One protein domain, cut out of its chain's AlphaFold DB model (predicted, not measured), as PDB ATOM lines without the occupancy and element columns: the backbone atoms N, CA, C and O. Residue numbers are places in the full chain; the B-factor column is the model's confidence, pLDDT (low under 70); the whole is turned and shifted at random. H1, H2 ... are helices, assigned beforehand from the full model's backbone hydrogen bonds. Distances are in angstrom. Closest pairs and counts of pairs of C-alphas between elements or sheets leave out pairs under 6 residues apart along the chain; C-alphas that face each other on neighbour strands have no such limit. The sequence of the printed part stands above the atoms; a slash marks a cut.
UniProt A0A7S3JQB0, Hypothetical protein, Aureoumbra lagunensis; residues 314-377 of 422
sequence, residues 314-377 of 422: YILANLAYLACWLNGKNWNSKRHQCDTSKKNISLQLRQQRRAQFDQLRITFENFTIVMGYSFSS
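AT A GLANCE: This is residues 314 to 377 of the 422 residues of the protein "Hypothetical protein" of Aureoumbra lagunensis (UniProt A0A7S3JQB0). A short helix, H1, and a much longer one, H2, make an open V, with the last residues of H1 meeting the earlier part of H2. The long link between them, residues 327 to 346, folds back on itself beside H1, while residues 358 to 363 and 366 to 372 stick out, mostly as part of H2. The printed part has 64 residues with two named helices, H1 then H2, and no named strand; the class is all helix. The whole is loose, with a radius of gyration of the C-alphas of 14.2 A, and flat, spanning 41 by 28 by 14 A.

IN THESE COORDINATES: H1, residues 314 to 326, begins with C-alpha 314 at (166.787, 198.166, 137.896) and measures 18.3 A from first to last C-alpha. Within the link, residues 331 to 332 pair with residues 337 to 338, antiparallel. H2, residues 347 to 370, is 35.3 A long and ends with C-alpha 370 at (154.056, 180.469, 127.448). It has a kink of 26 degrees near residue 363.

HOW THE PARTS SIT: H1 and H2 form a helical hairpin and run opposite ways at a steep tilt of 45 degrees. They touch through residues 325 to 326 of H1 and 350 to 354 of H2 alone; the closest C-alphas, those of Leu 326 and Arg 353, are 5.9 A apart. Every O i to N i+4 pair is within hydrogen-bond range in H1, and 19 of 20 are in H2.

THE WHOLE: The C-alphas farthest apart, those of Lys 343 and Gly 372, are 42.3 A apart. The printed part has no cut, and the link from H1 to H2, 20 residues, is long. The mean pLDDT of the printed part is 78.9; residues 343 to 344 and 366 to 377 are under 70.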
ATOM      1  N   TYR A 314     166.566 199.294 138.807       91.75
ATOM      2  CA  TYR A 314     166.787 198.166 137.896       91.75
ATOM      3  C   TYR A 314     166.082 198.361 136.549       91.75
ATOM      4  O   TYR A 314     166.689 198.082 135.510       91.75
ATOM      5  N   ILE A 315     164.854 198.889 136.543       93.31
ATOM      6  CA  ILE A 315     164.106 199.195 135.317       93.31
ATOM      7  C   ILE A 315     164.834 200.271 134.515       93.31
ATOM      8  O   ILE A 315     165.120 200.074 133.334       93.31
ATOM      9  N   LEU A 316     165.214 201.379 135.156       92.44
ATOM     10  CA  LEU A 316     165.932 202.462 134.477       92.44
ATOM     11  C   LEU A 316     167.277 201.976 133.926       92.44
ATOM     12  O   LEU A 316     167.629 202.281 132.788       92.44
ATOM     13  N   ALA A 317     168.004 201.155 134.689       91.38
ATOM     14  CA  ALA A 317     169.239 200.546 134.223       91.38
ATOM     15  C   ALA A 317     168.996 199.634 133.009       91.38
ATOM     16  O   ALA A 317     169.739 199.729 132.035       91.38
ATOM     17  N   ASN A 318     167.968 198.776 133.033       92.56
ATOM     18  CA  ASN A 318     167.593 197.917 131.902       92.56
ATOM     19  C   ASN A 318     167.336 198.723 130.632       92.56
ATOM     20  O   ASN A 318     167.915 198.427 129.585       92.56
ATOM     21  N   LEU A 319     166.491 199.748 130.749       92.94
ATOM     22  CA  LEU A 319     166.146 200.633 129.643       92.94
ATOM     23  C   LEU A 319     167.390 201.350 129.116       92.94
ATOM     24  O   LEU A 319     167.572 201.435 127.907       92.94
ATOM     25  N   ALA A 320     168.302 201.770 129.996       92.25
ATOM     26  CA  ALA A 320     169.554 202.399 129.598       92.25
ATOM     27  C   ALA A 320     170.498 201.444 128.840       92.25
ATOM     28  O   ALA A 320     171.060 201.825 127.811       92.25
ATOM     29  N   TYR A 321     170.646 200.188 129.289       92.25
ATOM     30  CA  TYR A 321     171.405 199.172 128.543       92.25
ATOM     31  C   TYR A 321     170.832 198.979 127.136       92.25
ATOM     32  O   TYR A 321     171.591 198.985 126.163       92.25
ATOM     33  N   LEU A 322     169.508 198.839 127.032       93.00
ATOM     34  CA  LEU A 322     168.821 198.644 125.762       93.00
ATOM     35  C   LEU A 322     168.962 199.867 124.847       93.00
ATOM     36  O   LEU A 322     169.372 199.720 123.699       93.00
ATOM     37  N   ALA A 323     168.704 201.070 125.363       92.44
ATOM     38  CA  ALA A 323     168.794 202.315 124.606       92.44
ATOM     39  C   ALA A 323     170.211 202.549 124.065       92.44
ATOM     40  O   ALA A 323     170.389 202.840 122.880       92.44
ATOM     41  N   CYS A 324     171.249 202.360 124.887       92.25
ATOM     42  CA  CYS A 324     172.626 202.473 124.409       92.25
ATOM     43  C   CYS A 324     172.947 201.423 123.351       92.25
ATOM     44  O   CYS A 324     173.607 201.740 122.359       92.25
ATOM     45  N   TRP A 325     172.474 200.190 123.542       93.00
ATOM     46  CA  TRP A 325     172.706 199.128 122.579       93.00
ATOM     47  C   TRP A 325     172.017 199.412 121.239       93.00
ATOM     48  O   TRP A 325     172.686 199.330 120.212       93.00
ATOM     49  N   LEU A 326     170.756 199.843 121.217       91.00
ATOM     50  CA  LEU A 326     170.055 200.230 119.983       91.00
ATOM     51  C   LEU A 326     170.764 201.376 119.242       91.00
ATOM     52  O   LEU A 326     170.818 201.396 118.014       91.00
ATOM     53  N   ASN A 327     171.408 202.279 119.983       88.88
ATOM     54  CA  ASN A 327     172.228 203.360 119.431       88.88
ATOM     55  C   ASN A 327     173.641 202.926 118.998       88.88
ATOM     56  O   ASN A 327     174.487 203.765 118.681       88.88
ATOM     57  N   GLY A 328     173.931 201.622 118.990       88.44
ATOM     58  CA  GLY A 328     175.231 201.082 118.592       88.44
ATOM     59  C   GLY A 328     176.325 201.191 119.666       88.44
ATOM     60  O   GLY A 328     177.442 200.708 119.466       88.44
ATOM     61  N   LYS A 329     176.016 201.794 120.816       90.00
ATOM     62  CA  LYS A 329     176.944 202.052 121.924       90.00
ATOM     63  C   LYS A 329     176.903 200.904 122.944       90.00
ATOM     64  O   LYS A 329     176.117 199.964 122.822       90.00
ATOM     65  N   ASN A 330     177.791 200.971 123.934       88.00
ATOM     66  CA  ASN A 330     177.776 200.113 125.121       88.00
ATOM     67  C   ASN A 330     177.393 200.966 126.333       88.00
ATOM     68  O   ASN A 330     177.769 202.130 126.393       88.00
ATOM     69  N   TRP A 331     176.684 200.414 127.314       89.81
ATOM     70  CA  TRP A 331     176.422 201.131 128.564       89.81
ATOM     71  C   TRP A 331     177.606 201.019 129.528       89.81
ATOM     72  O   TRP A 331     178.111 199.924 129.783       89.81
ATOM     73  N   ASN A 332     178.028 202.144 130.106       87.69
ATOM     74  CA  ASN A 332     179.023 202.180 131.169       87.69
ATOM     75  C   ASN A 332     178.323 202.295 132.526       87.69
ATOM     76  O   ASN A 332     177.921 203.381 132.936       87.69
ATOM     77  N   SER A 333     178.235 201.182 133.261       83.62
ATOM     78  CA  SER A 333     177.546 201.166 134.557       83.62
ATOM     79  C   SER A 333     178.232 201.986 135.648       83.62
ATOM     80  O   SER A 333     177.584 202.290 136.634       83.62
ATOM     81  N   LYS A 334     179.526 202.312 135.511       85.56
ATOM     82  CA  LYS A 334     180.242 203.157 136.482       85.56
ATOM     83  C   LYS A 334     179.952 204.642 136.270       85.56
ATOM     84  O   LYS A 334     179.943 205.398 137.228       85.56
ATOM     85  N   ARG A 335     179.759 205.055 135.013       88.50
ATOM     86  CA  ARG A 335     179.490 206.453 134.633       88.50
ATOM     87  C   ARG A 335     178.007 206.751 134.417       88.50
ATOM     88  O   ARG A 335     177.675 207.892 134.144       88.50
ATOM     89  N   HIS A 336     177.150 205.732 134.482       88.38
ATOM     90  CA  HIS A 336     175.720 205.839 134.191       88.38
ATOM     91  C   HIS A 336     175.421 206.539 132.851       88.38
ATOM     92  O   HIS A 336     174.523 207.368 132.756       88.38
ATOM     93  N   GLN A 337     176.181 206.204 131.802       92.25
ATOM     94  CA  GLN A 337     176.001 206.776 130.463       92.25
ATOM     95  C   GLN A 337     176.415 205.796 129.358       92.25
ATOM     96  O   GLN A 337     177.189 204.859 129.596       92.25
ATOM     97  N   CYS A 338     175.945 206.027 128.128       91.19
ATOM     98  CA  CYS A 338     176.466 205.317 126.962       91.19
ATOM     99  C   CYS A 338     177.941 205.682 126.733       91.19
ATOM    100  O   CYS A 338     178.339 206.839 126.851       91.19
ATOM    101  N   ASP A 339     178.754 204.700 126.364       88.88
ATOM    102  CA  ASP A 339     180.146 204.894 125.993       88.88
ATOM    103  C   ASP A 339     180.246 205.756 124.725       88.88
ATOM    104  O   ASP A 339     179.777 205.375 123.649       88.88
ATOM    105  N   THR A 340     180.839 206.939 124.880       85.25
ATOM    106  CA  THR A 340     181.049 207.933 123.822       85.25
ATOM    107  C   THR A 340     182.390 207.769 123.110       85.25
ATOM    108  O   THR A 340     182.637 208.468 122.131       85.25
ATOM    109  N   SER A 341     183.254 206.843 123.553       83.38
ATOM    110  CA  SER A 341     184.586 206.643 122.959       83.38
ATOM    111  C   SER A 341     184.535 206.214 121.488       83.38
ATOM    112  O   SER A 341     185.461 206.479 120.726       83.38
ATOM    113  N   LYS A 342     183.425 205.608 121.051       73.75
ATOM    114  CA  LYS A 342     183.182 205.249 119.650       73.75
ATOM    115  C   LYS A 342     182.512 206.409 118.921       73.75
ATOM    116  O   LYS A 342     181.287 206.449 118.822       73.75
ATOM    117  N   LYS A 343     183.323 207.354 118.432       65.06
ATOM    118  CA  LYS A 343     182.823 208.605 117.838       65.06
ATOM    119  C   LYS A 343     182.026 208.437 116.540       65.06
ATOM    120  O   LYS A 343     181.205 209.293 116.277       65.06
ATOM    121  N   ASN A 344     182.159 207.332 115.802       68.81
ATOM    122  CA  ASN A 344     181.390 207.089 114.576       68.81
ATOM    123  C   ASN A 344     180.964 205.622 114.492       68.81
ATOM    124  O   ASN A 344     181.713 204.767 114.023       68.81
ATOM    125  N   ILE A 345     179.764 205.310 114.979       77.75
ATOM    126  CA  ILE A 345     179.140 204.018 114.688       77.75
ATOM    127  C   ILE A 345     178.395 204.159 113.366       77.75
ATOM    128  O   ILE A 345     177.578 205.068 113.231       77.75
ATOM    129  N   SER A 346     178.658 203.261 112.416       84.44
ATOM    130  CA  SER A 346     177.974 203.283 111.126       84.44
ATOM    131  C   SER A 346     176.456 203.180 111.312       84.44
ATOM    132  O   SER A 346     175.963 202.411 112.144       84.44
ATOM    133  N   LEU A 347     175.707 203.938 110.507       88.00
ATOM    134  CA  LEU A 347     174.248 203.825 110.405       88.00
ATOM    135  C   LEU A 347     173.822 202.359 110.206       88.00
ATOM    136  O   LEU A 347     172.869 201.897 110.833       88.00
ATOM    137  N   GLN A 348     174.616 201.612 109.435       88.31
ATOM    138  CA  GLN A 348     174.463 200.181 109.199       88.31
ATOM    139  C   GLN A 348     174.440 199.353 110.494       88.31
ATOM    140  O   GLN A 348     173.580 198.489 110.641       88.31
ATOM    141  N   LEU A 349     175.314 199.620 111.476       88.12
ATOM    142  CA  LEU A 349     175.295 198.878 112.744       88.12
ATOM    143  C   LEU A 349     174.038 199.194 113.571       88.12
ATOM    144  O   LEU A 349     173.501 198.300 114.227       88.12
ATOM    145  N   ARG A 350     173.554 200.445 113.546       89.00
ATOM    146  CA  ARG A 350     172.295 200.822 114.220       89.00
ATOM    147  C   ARG A 350     171.106 200.096 113.579       89.00
ATOM    148  O   ARG A 350     170.298 199.513 114.297       89.00
ATOM    149  N   GLN A 351     171.036 200.079 112.247       90.44
ATOM    150  CA  GLN A 351     170.008 199.352 111.492       90.44
ATOM    151  C   GLN A 351     170.067 197.845 111.765       90.44
ATOM    152  O   GLN A 351     169.045 197.243 112.084       90.44
ATOM    153  N   GLN A 352     171.265 197.251 111.757       91.38
ATOM    154  CA  GLN A 352     171.458 195.836 112.076       91.38
ATOM    155  C   GLN A 352     170.953 195.494 113.484       91.38
ATOM    156  O   GLN A 352     170.261 194.498 113.659       91.38
ATOM    157  N   ARG A 353     171.267 196.309 114.500       91.38
ATOM    158  CA  ARG A 353     170.798 196.066 115.876       91.38
ATOM    159  C   ARG A 353     169.286 196.224 116.023       91.38
ATOM    160  O   ARG A 353     168.687 195.457 116.766       91.38
ATOM    161  N   ARG A 354     168.668 197.174 115.314       89.94
ATOM    162  CA  ARG A 354     167.201 197.308 115.273       89.94
ATOM    163  C   ARG A 354     166.554 196.072 114.649       89.94
ATOM    164  O   ARG A 354     165.720 195.461 115.297       89.94
ATOM    165  N   ALA A 355     167.053 195.609 113.501       89.88
ATOM    166  CA  ALA A 355     166.578 194.368 112.889       89.88
ATOM    167  C   ALA A 355     166.743 193.149 113.821       89.88
ATOM    168  O   ALA A 355     165.844 192.321 113.938       89.88
ATOM    169  N   GLN A 356     167.866 193.057 114.548       89.62
ATOM    170  CA  GLN A 356     168.068 192.017 115.565       89.62
ATOM    171  C   GLN A 356     167.080 192.130 116.733       89.62
ATOM    172  O   GLN A 356     166.626 191.109 117.242       89.62
ATOM    173  N   PHE A 357     166.764 193.348 117.181       90.44
ATOM    174  CA  PHE A 357     165.761 193.580 118.218       90.44
ATOM    175  C   PHE A 357     164.376 193.128 117.758       90.44
ATOM    176  O   PHE A 357     163.710 192.410 118.495       90.44
ATOM    177  N   ASP A 358     163.983 193.482 116.535       86.56
ATOM    178  CA  ASP A 358     162.687 193.113 115.967       86.56
ATOM    179  C   ASP A 358     162.552 191.594 115.805       86.56
ATOM    180  O   ASP A 358     161.517 191.025 116.149       86.56
ATOM    181  N   GLN A 359     163.624 190.913 115.382       86.69
ATOM    182  CA  GLN A 359     163.665 189.451 115.329       86.69
ATOM    183  C   GLN A 359     163.474 188.826 116.720       86.69
ATOM    184  O   GLN A 359     162.689 187.895 116.883       86.69
ATOM    185  N   LEU A 360     164.175 189.348 117.732       86.06
ATOM    186  CA  LEU A 360     164.071 188.852 119.105       86.06
ATOM    187  C   LEU A 360     162.707 189.166 119.730       86.06
ATOM    188  O   LEU A 360     162.213 188.362 120.514       86.06
ATOM    189  N   ARG A 361     162.077 190.291 119.373       82.75
ATOM    190  CA  ARG A 361     160.721 190.646 119.812       82.75
ATOM    191  C   ARG A 361     159.720 189.559 119.426       82.75
ATOM    192  O   ARG A 361     158.981 189.112 120.293       82.75
ATOM    193  N   ILE A 362     159.770 189.075 118.186       74.19
ATOM    194  CA  ILE A 362     158.909 187.980 117.710       74.19
ATOM    195  C   ILE A 362     159.153 186.703 118.532       74.19
ATOM    196  O   ILE A 362     158.209 186.038 118.953       74.19
ATOM    197  N   THR A 363     160.417 186.372 118.823       76.50
ATOM    198  CA  THR A 363     160.752 185.233 119.693       76.50
ATOM    199  C   THR A 363     160.165 185.395 121.097       76.50
ATOM    200  O   THR A 363     159.626 184.438 121.652       76.50
ATOM    201  N   PHE A 364     160.238 186.597 121.676       76.62
ATOM    202  CA  PHE A 364     159.694 186.846 123.006       76.62
ATOM    203  C   PHE A 364     158.180 186.880 123.039       76.62
ATOM    204  O   PHE A 364     157.633 186.398 124.017       76.62
ATOM    205  N   GLU A 365     157.490 187.396 122.026       72.06
ATOM    206  CA  GLU A 365     156.024 187.360 121.980       72.06
ATOM    207  C   GLU A 365     155.518 185.915 122.085       72.06
ATOM    208  O   GLU A 365     154.656 185.624 122.913       72.06
ATOM    209  N   ASN A 366     156.173 184.981 121.389       61.56
ATOM    210  CA  ASN A 366     155.877 183.552 121.509       61.56
ATOM    211  C   ASN A 366     156.195 182.988 122.908       61.56
ATOM    212  O   ASN A 366     155.431 182.187 123.436       61.56
ATOM    213  N   PHE A 367     157.292 183.419 123.537       60.69
ATOM    214  CA  PHE A 367     157.676 182.977 124.888       60.69
ATOM    215  C   PHE A 367     156.794 183.574 126.000       60.69
ATOM    216  O   PHE A 367     156.508 182.936 127.008       60.69
ATOM    217  N   THR A 368     156.338 184.809 125.814       56.75
ATOM    218  CA  THR A 368     155.522 185.578 126.765       56.75
ATOM    219  C   THR A 368     154.139 184.937 126.904       56.75
ATOM    220  O   THR A 368     153.638 184.820 128.022       56.75
ATOM    221  N   ILE A 369     153.601 184.395 125.801       49.91
ATOM    222  CA  ILE A 369     152.392 183.556 125.797       49.91
ATOM    223  C   ILE A 369     152.579 182.313 126.684       49.91
ATOM    224  O   ILE A 369     151.680 181.974 127.452       49.91
ATOM    225  N   VAL A 370     153.748 181.663 126.634       43.00
ATOM    226  CA  VAL A 370     154.056 180.469 127.448       43.00
ATOM    227  C   VAL A 370     154.188 180.815 128.935       43.00
ATOM    228  O   VAL A 370     153.713 180.072 129.788       43.00
ATOM    229  N   MET A 371     154.762 181.977 129.255       41.41
ATOM    230  CA  MET A 371     154.937 182.452 130.635       41.41
ATOM    231  C   MET A 371     153.673 183.095 131.241       41.41
ATOM    232  O   MET A 371     153.713 183.552 132.383       41.41
ATOM    233  N   GLY A 372     152.557 183.149 130.503       38.69
ATOM    234  CA  GLY A 372     151.288 183.709 130.982       38.69
ATOM    235  C   GLY A 372     151.240 185.242 131.037       38.69
ATOM    236  O   GLY A 372     150.409 185.806 131.747       38.69
ATOM    237  N   TYR A 373     152.109 185.925 130.293       37.97
ATOM    238  CA  TYR A 373     152.116 187.380 130.175       37.97
ATOM    239  C   TYR A 373     151.461 187.817 128.850       37.97
ATOM    240  O   TYR A 373     151.581 187.152 127.823       37.97
ATOM    241  N   SER A 374     150.778 188.960 128.850       32.47
ATOM    242  CA  SER A 374     150.337 189.658 127.635       32.47
ATOM    243  C   SER A 374     151.097 190.978 127.563       32.47
ATOM    244  O   SER A 374     151.002 191.793 128.481       32.47
ATOM    245  N   PHE A 375     151.892 191.176 126.513       35.28
ATOM    246  CA  PHE A 375     152.578 192.442 126.257       35.28
ATOM    247  C   PHE A 375     151.750 193.257 125.256       35.28
ATOM    248  O   PHE A 375     151.638 192.878 124.094       35.28
ATOM    249  N   SER A 376     151.200 194.395 125.687       34.78
ATOM    250  CA  SER A 376     150.730 195.449 124.779       34.78
ATOM    251  C   SER A 376     151.827 196.507 124.695       34.78
ATOM    252  O   SER A 376     152.118 197.175 125.687       34.78
ATOM    253  N   SER A 377     152.511 196.617 123.552       39.03
ATOM    254  CA  SER A 377     153.627 197.554 123.387       39.03
ATOM    255  C   SER A 377     153.353 198.594 122.303       39.03
ATOM    256  O   SER A 377     153.751 198.430 121.151       39.03
TER     257      SER A 377